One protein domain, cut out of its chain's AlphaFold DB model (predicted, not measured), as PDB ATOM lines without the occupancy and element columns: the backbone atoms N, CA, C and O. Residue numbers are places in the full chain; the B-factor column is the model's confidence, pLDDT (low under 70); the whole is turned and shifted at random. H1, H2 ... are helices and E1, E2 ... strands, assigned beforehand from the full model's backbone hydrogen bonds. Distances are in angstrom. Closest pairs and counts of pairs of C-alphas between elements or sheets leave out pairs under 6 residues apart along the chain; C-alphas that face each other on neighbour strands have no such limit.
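AT A GLANCE: This is residues 111 to 170 of the 170 residues of an uncharacterized protein of Acidobacteria bacterium (UniProt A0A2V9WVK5). With little regular structure, this is a small rounded ball of loops round a tiny two-strand ribbon, E1 and E2, with E1 in the middle and the short helices H1 and H2 in the loops between the strands. The printed part has 60 residues, of which the named elements hold 15, mixed helices and strands, in the order E1, H1, H2, E2. The sheet, E1 - E2, is antiparallel. The whole is compact, with a radius of gyration of the C-alphas of 10.0 A and spans of 24 by 23 by 18 A.

IN THESE COORDINATES: After residues 111 to 125, with no named element, E1, residues 126 to 128, begins at C-alpha 126 (70.980, 18.375, 109.159) and is 6.7 A long. H1, residues 129 to 132, measures 5.0 A. H2, residues 141 to 145, measures 6.5 A. E2, residues 154 to 156, measures 6.8 A and ends at C-alpha 156 (68.989, 20.346, 105.658).

HOW THE PARTS SIT: E1 and E2 are antiparallel at 145 degrees, with N 127 and O 155 within hydrogen-bond range at 2.8 A. Residues 126 to 127 of E1 also pair, antiparallel, with residues 138 to 139. The closest C-alphas of E1 and H2, those of Gln 126 and Glu 141, are 6.8 A apart. H1 and H2 are apart. In H2 every O i to N i+4 pair is within range; H1 is too short for one.

THE WHOLE: The C-alphas farthest apart, those of Ile 121 and Cys 166, are 27.5 A apart. The printed part has no cut, no link between named elements is long, and no printed residue is under pLDDT 70.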
ATOM      1  N   ALA A 111      77.610  30.326 104.466       82.75
ATOM      2  CA  ALA A 111      76.878  29.450 105.373       82.75
ATOM      3  C   ALA A 111      77.743  29.152 106.608       82.75
ATOM      4  O   ALA A 111      78.869  28.669 106.482       82.75
ATOM      5  N   SER A 112      77.227  29.451 107.804       79.19
ATOM      6  CA  SER A 112      77.956  29.159 109.039       79.19
ATOM      7  C   SER A 112      78.098  27.649 109.201       79.19
ATOM      8  O   SER A 112      77.102  26.927 109.196       79.19
ATOM      9  N   GLN A 113      79.333  27.166 109.355       85.56
ATOM     10  CA  GLN A 113      79.573  25.762 109.665       85.56
ATOM     11  C   GLN A 113      79.304  25.523 111.147       85.56
ATOM     12  O   GLN A 113      80.058  25.968 112.010       85.56
ATOM     13  N   VAL A 114      78.212  24.820 111.432       91.81
ATOM     14  CA  VAL A 114      77.862  24.380 112.782       91.81
ATOM     15  C   VAL A 114      78.408  22.972 112.978       91.81
ATOM     16  O   VAL A 114      78.278  22.130 112.095       91.81
ATOM     17  N   SER A 115      79.049  22.693 114.109       96.31
ATOM     18  CA  SER A 115      79.507  21.338 114.427       96.31
ATOM     19  C   SER A 115      78.332  20.443 114.821       96.31
ATOM     20  O   SER A 115      77.387  20.894 115.465       96.31
ATOM     21  N   CYS A 116      78.402  19.153 114.487       97.25
ATOM     22  CA  CYS A 116      77.446  18.166 114.980       97.25
ATOM     23  C   CYS A 116      77.466  18.139 116.515       97.25
ATOM     24  O   CYS A 116      78.481  17.786 117.115       97.25
ATOM     25  N   GLN A 117      76.337  18.441 117.152       96.81
ATOM     26  CA  GLN A 117      76.204  18.472 118.612       96.81
ATOM     27  C   GLN A 117      76.314  17.082 119.249       96.81
ATOM     28  O   GLN A 117      76.639  16.968 120.426       96.81
ATOM     29  N   ARG A 118      76.082  16.009 118.480       95.31
ATOM     30  CA  ARG A 118      76.162  14.633 118.989       95.31
ATOM     31  C   ARG A 118      77.589  14.090 119.039       95.31
ATOM     32  O   ARG A 118      77.966  13.492 120.039       95.31
ATOM     33  N   CYS A 119      78.359  14.231 117.957       96.25
ATOM     34  CA  CYS A 119      79.705  13.649 117.874       96.25
ATOM     35  C   CYS A 119      80.831  14.675 117.988       96.25
ATOM     36  O   CYS A 119      81.953  14.284 118.280       96.25
ATOM     37  N   SER A 120      80.560  15.961 117.745       96.25
ATOM     38  CA  SER A 120      81.549  17.051 117.727       96.25
ATOM     39  C   SER A 120      82.716  16.883 116.734       96.25
ATOM     40  O   SER A 120      83.663  17.659 116.774       96.25
ATOM     41  N   ILE A 121      82.665  15.892 115.834       95.50
ATOM     42  CA  ILE A 121      83.752  15.580 114.886       95.50
ATOM     43  C   ILE A 121      83.468  16.152 113.495       95.50
ATOM     44  O   ILE A 121      84.359  16.688 112.845       95.50
ATOM     45  N   GLN A 122      82.237  15.988 113.012       95.94
ATOM     46  CA  GLN A 122      81.833  16.371 111.660       95.94
ATOM     47  C   GLN A 122      80.971  17.639 111.696       95.94
ATOM     48  O   GLN A 122      80.287  17.876 112.701       95.94
ATOM     49  N   PRO A 123      80.956  18.441 110.619       96.50
ATOM     50  CA  PRO A 123      79.976  19.508 110.482       96.50
ATOM     51  C   PRO A 123      78.557  18.927 110.469       96.50
ATOM     52  O   PRO A 123      78.317  17.818 109.983       96.50
ATOM     53  N   ALA A 124      77.617  19.675 111.034       97.06
ATOM     54  CA  ALA A 124      76.205  19.385 110.924       97.06
ATOM     55  C   ALA A 124      75.753  19.636 109.483       97.06
ATOM     56  O   ALA A 124      76.022  20.689 108.905       97.06
ATOM     57  N   THR A 125      75.071  18.652 108.914       96.19
ATOM     58  CA  THR A 125      74.448  18.732 107.587       96.19
ATOM     59  C   THR A 125      72.931  18.745 107.690       96.19
ATOM     60  O   THR A 125      72.253  19.126 106.737       96.19
ATOM     61  N   GLN A 126      72.399  18.377 108.857       96.50
ATOM     62  CA  GLN A 126      70.980  18.375 109.159       96.50
ATOM     63  C   GLN A 126      70.704  19.022 110.520       96.50
ATOM     64  O   GLN A 126      71.567  19.060 111.403       96.50
ATOM     65  N   ILE A 127      69.487  19.525 110.681       97.00
ATOM     66  CA  ILE A 127      68.936  19.995 111.943       97.00
ATOM     67  C   ILE A 127      67.600  19.296 112.198       97.00
ATOM     68  O   ILE A 127      66.721  19.294 111.340       97.00
ATOM     69  N   CYS A 128      67.441  18.681 113.367       96.94
ATOM     70  CA  CYS A 128      66.160  18.101 113.764       96.94
ATOM     71  C   CYS A 128      65.184  19.216 114.162       96.94
ATOM     72  O   CYS A 128      65.419  19.910 115.151       96.94
ATOM     73  N   ALA A 129      64.084  19.363 113.425       94.38
ATOM     74  CA  ALA A 129      63.070  20.392 113.650       94.38
ATOM     75  C   ALA A 129      62.382  20.269 115.022       94.38
ATOM     76  O   ALA A 129      61.946  21.273 115.573       94.38
ATOM     77  N   GLU A 130      62.325  19.065 115.605       94.31
ATOM     78  CA  GLU A 130      61.790  18.847 116.957       94.31
ATOM     79  C   GLU A 130      62.774  19.315 118.040       94.31
ATOM     80  O   GLU A 130      62.420  20.054 118.957       94.31
ATOM     81  N   CYS A 131      64.049  18.934 117.929       95.38
ATOM     82  CA  CYS A 131      65.066  19.353 118.894       95.38
ATOM     83  C   CYS A 131      65.421  20.843 118.770       95.38
ATOM     84  O   CYS A 131      65.823  21.455 119.764       95.38
ATOM     85  N   ALA A 132      65.241  21.436 117.584       92.94
ATOM     86  CA  ALA A 132      65.522  22.845 117.320       92.94
ATOM     87  C   ALA A 132      64.733  23.792 118.238       92.94
ATOM     88  O   ALA A 132      65.265  24.833 118.624       92.94
ATOM     89  N   TRP A 133      63.525  23.408 118.675       88.44
ATOM     90  CA  TRP A 133      62.737  24.165 119.661       88.44
ATOM     91  C   TRP A 133      63.469  24.377 120.994       88.44
ATOM     92  O   TRP A 133      63.209  25.357 121.690       88.44
ATOM     93  N   ASN A 134      64.413  23.494 121.331       92.25
ATOM     94  CA  ASN A 134      65.250  23.578 122.529       92.25
ATOM     95  C   ASN A 134      66.667  24.112 122.238       92.25
ATOM     96  O   ASN A 134      67.531  24.067 123.110       92.25
ATOM     97  N   GLY A 135      66.933  24.606 121.021       90.25
ATOM     98  CA  GLY A 135      68.267  25.048 120.595       90.25
ATOM     99  C   GLY A 135      69.250  23.903 120.306       90.25
ATOM    100  O   GLY A 135      70.463  24.121 120.239       90.25
ATOM    101  N   GLU A 136      68.743  22.684 120.131       94.12
ATOM    102  CA  GLU A 136      69.526  21.477 119.869       94.12
ATOM    103  C   GLU A 136      69.238  20.907 118.470       94.12
ATOM    104  O   GLU A 136      68.515  21.491 117.666       94.12
ATOM    105  N   GLY A 137      69.799  19.737 118.168       95.38
ATOM    106  CA  GLY A 137      69.452  18.972 116.973       95.38
ATOM    107  C   GLY A 137      70.363  19.191 115.775       95.38
ATOM    108  O   GLY A 137      70.042  18.676 114.711       95.38
ATOM    109  N   TRP A 138      71.496  19.884 115.916       97.06
ATOM    110  CA  TRP A 138      72.496  19.991 114.847       97.06
ATOM    111  C   TRP A 138      73.258  18.672 114.698       97.06
ATOM    112  O   TRP A 138      74.007  18.261 115.590       97.06
ATOM    113  N   LEU A 139      73.078  17.987 113.572       97.25
ATOM    114  CA  LEU A 139      73.531  16.612 113.371       97.25
ATOM    115  C   LEU A 139      74.295  16.483 112.051       97.25
ATOM    116  O   LEU A 139      73.906  17.026 111.019       97.25
ATOM    117  N   CYS A 140      75.401  15.738 112.068       96.81
ATOM    118  CA  CYS A 140      75.972  15.213 110.830       96.81
ATOM    119  C   CYS A 140      75.117  14.048 110.320       96.81
ATOM    120  O   CYS A 140      74.396  13.421 111.096       96.81
ATOM    121  N   GLU A 141      75.266  13.710 109.043       94.88
ATOM    122  CA  GLU A 141      74.503  12.655 108.364       94.88
ATOM    123  C   GLU A 141      74.444  11.334 109.156       94.88
ATOM    124  O   GLU A 141      73.365  10.833 109.463       94.88
ATOM    125  N   ALA A 142      75.591  10.820 109.615       95.00
ATOM    126  CA  ALA A 142      75.637   9.585 110.405       95.00
ATOM    127  C   ALA A 142      74.902   9.695 111.756       95.00
ATOM    128  O   ALA A 142      74.301   8.733 112.236       95.00
ATOM    129  N   CYS A 143      74.957  10.867 112.395       96.19
ATOM    130  CA  CYS A 143      74.288  11.107 113.672       96.19
ATOM    131  C   CYS A 143      72.778  11.305 113.522       96.19
ATOM    132  O   CYS A 143      72.063  10.997 114.479       96.19
ATOM    133  N   ALA A 144      72.332  11.794 112.361       95.25
ATOM    134  CA  ALA A 144      70.931  11.973 112.008       95.25
ATOM    135  C   ALA A 144      70.225  10.634 111.759       95.25
ATOM    136  O   ALA A 144      69.183  10.389 112.353       95.25
ATOM    137  N   VAL A 145      70.848   9.703 111.025       93.06
ATOM    138  CA  VAL A 145      70.292   8.346 110.806       93.06
ATOM    139  C   VAL A 145      70.040   7.603 112.124       93.06
ATOM    140  O   VAL A 145      69.068   6.872 112.273       93.06
ATOM    141  N   ALA A 146      70.918   7.791 113.111       91.56
ATOM    142  CA  ALA A 146      70.782   7.175 114.429       91.56
ATOM    143  C   ALA A 146      70.003   8.051 115.433       91.56
ATOM    144  O   ALA A 146      70.101   7.809 116.645       91.56
ATOM    145  N   HIS A 147      69.365   9.137 114.991       94.38
ATOM    146  CA  HIS A 147      68.673  10.088 115.859       94.38
ATOM    147  C   HIS A 147      67.276   9.579 116.235       94.38
ATOM    148  O   HIS A 147      66.573   8.979 115.430       94.38
ATOM    149  N   LYS A 148      66.868   9.794 117.491       94.38
ATOM    150  CA  LYS A 148      65.647   9.184 118.045       94.38
ATOM    151  C   LYS A 148      64.355   9.760 117.469       94.38
ATOM    152  O   LYS A 148      63.362   9.046 117.458       94.38
ATOM    153  N   CYS A 149      64.371  11.018 117.034       93.69
ATOM    154  CA  CYS A 149      63.208  11.671 116.440       93.69
ATOM    155  C   CYS A 149      62.947  11.243 114.990       93.69
ATOM    156  O   CYS A 149      61.991  11.738 114.417       93.69
ATOM    157  N   GLY A 150      63.773  10.360 114.415       89.69
ATOM    158  CA  GLY A 150      63.628   9.918 113.030       89.69
ATOM    159  C   GLY A 150      64.262  10.870 112.011       89.69
ATOM    160  O   GLY A 150      64.615  12.014 112.328       89.69
ATOM    161  N   ASP A 151      64.470  10.368 110.793       84.88
ATOM    162  CA  ASP A 151      65.054  11.137 109.688       84.88
ATOM    163  C   ASP A 151      64.042  12.122 109.084       84.88
ATOM    164  O   ASP A 151      64.426  13.190 108.613       84.88
ATOM    165  N   GLU A 152      62.749  11.828 109.207       88.00
ATOM    166  CA  GLU A 152      61.629  12.652 108.769       88.00
ATOM    167  C   GLU A 152      61.564  13.999 109.493       88.00
ATOM    168  O   GLU A 152      61.058  14.982 108.949       88.00
ATOM    169  N   MET A 153      62.114  14.058 110.708       93.06
ATOM    170  CA  MET A 153      62.197  15.285 111.494       93.06
ATOM    171  C   MET A 153      63.455  16.098 111.179       93.06
ATOM    172  O   MET A 153      63.642  17.168 111.757       93.06
ATOM    173  N   CYS A 154      64.343  15.614 110.307       95.38
ATOM    174  CA  CYS A 154      65.597  16.277 109.983       95.38
ATOM    175  C   CYS A 154      65.479  17.116 108.702       95.38
ATOM    176  O   CYS A 154      65.126  16.629 107.632       95.38
ATOM    177  N   LEU A 155      65.835  18.396 108.806       96.00
ATOM    178  CA  LEU A 155      65.885  19.348 107.697       96.00
ATOM    179  C   LEU A 155      67.338  19.659 107.325       96.00
ATOM    180  O   LEU A 155      68.212  19.600 108.193       96.00
ATOM    181  N   PRO A 156      67.635  19.999 106.060       95.62
ATOM    182  CA  PRO A 156      68.989  20.346 105.658       95.62
ATOM    183  C   PRO A 156      69.451  21.636 106.344       95.62
ATOM    184  O   PRO A 156      68.695  22.598 106.501       95.62
ATOM    185  N   VAL A 157      70.730  21.678 106.713       95.25
ATOM    186  CA  VAL A 157      71.365  22.922 107.154       95.25
ATOM    187  C   VAL A 157      71.569  23.827 105.944       95.25
ATOM    188  O   VAL A 157      72.310  23.493 105.021       95.25
ATOM    189  N   VAL A 158      70.928  24.995 105.964       94.44
ATOM    190  CA  VAL A 158      70.959  25.974 104.872       94.44
ATOM    191  C   VAL A 158      71.409  27.349 105.344       94.44
ATOM    192  O   VAL A 158      71.359  27.683 106.529       94.44
ATOM    193  N   ASN A 159      71.869  28.171 104.400       95.12
ATOM    194  CA  ASN A 159      72.316  29.531 104.680       95.12
ATOM    195  C   ASN A 159      71.129  30.495 104.796       95.12
ATOM    196  O   ASN A 159      70.939  31.327 103.912       95.12
ATOM    197  N   SER A 160      70.323  30.354 105.846       95.56
ATOM    198  CA  SER A 160      69.131  31.167 106.083       95.56
ATOM    199  C   SER A 160      68.810  31.275 107.580       95.56
ATOM    200  O   SER A 160      69.015  30.310 108.320       95.56
ATOM    201  N   PRO A 161      68.232  32.406 108.030       95.12
ATOM    202  CA  PRO A 161      67.739  32.563 109.396       95.12
ATOM    203  C   PRO A 161      66.506  31.697 109.726       95.12
ATOM    204  O   PRO A 161      66.103  31.667 110.884       95.12
ATOM    205  N   ARG A 162      65.900  31.011 108.745       95.44
ATOM    206  CA  ARG A 162      64.770  30.075 108.920       95.44
ATOM    207  C   ARG A 162      65.206  28.601 108.953       95.44
ATOM    208  O   ARG A 162      64.372  27.703 108.950       95.44
ATOM    209  N   VAL A 163      66.511  28.321 108.959       94.88
ATOM    210  CA  VAL A 163      67.040  26.948 109.006       94.88
ATOM    211  C   VAL A 163      66.394  26.131 110.136       94.88
ATOM    212  O   VAL A 163      66.340  26.573 111.282       94.88
ATOM    213  N   GLY A 164      65.878  24.945 109.803       94.25
ATOM    214  CA  GLY A 164      65.240  24.038 110.764       94.25
ATOM    215  C   GLY A 164      63.786  24.350 111.131       94.25
ATOM    216  O   GLY A 164      63.247  23.690 112.013       94.25
ATOM    217  N   VAL A 165      63.137  25.312 110.469       94.19
ATOM    218  CA  VAL A 165      61.772  25.754 110.807       94.19
ATOM    219  C   VAL A 165      60.769  25.361 109.720       94.19
ATOM    220  O   VAL A 165      61.026  25.564 108.537       94.19
ATOM    221  N   CYS A 166      59.597  24.852 110.120       90.12
ATOM    222  CA  CYS A 166      58.411  24.665 109.264       90.12
ATOM    223  C   CYS A 166      58.669  23.933 107.924       90.12
ATOM    224  O   CYS A 166      58.085  24.259 106.895       90.12
ATOM    225  N   GLY A 167      59.590  22.965 107.902       90.69
ATOM    226  CA  GLY A 167      59.921  22.226 106.678       90.69
ATOM    227  C   GLY A 167      60.723  23.019 105.641       90.69
ATOM    228  O   GLY A 167      60.848  22.578 104.502       90.69
ATOM    229  N   TYR A 168      61.265  24.184 106.001       94.94
ATOM    230  CA  TYR A 168      62.088  24.990 105.109       94.94
ATOM    231  C   TYR A 168      63.402  24.274 104.759       94.94
ATOM    232  O   TYR A 168      64.133  23.823 105.644       94.94
ATOM    233  N   THR A 169      63.706  24.184 103.461       93.75
ATOM    234  CA  THR A 169      64.847  23.414 102.927       93.75
ATOM    235  C   THR A 169      65.842  24.240 102.107       93.75
ATOM    236  O   THR A 169      66.798  23.660 101.590       93.75
ATOM    237  N   GLY A 170      65.674  25.569 102.037       90.50
ATOM    238  CA  GLY A 170      66.534  26.469 101.253       90.50
ATOM    239  C   GLY A 170      65.805  27.162 100.117       90.50
ATOM    240  O   GLY A 170      65.426  26.458  99.162       90.50
TER     241      GLY A 170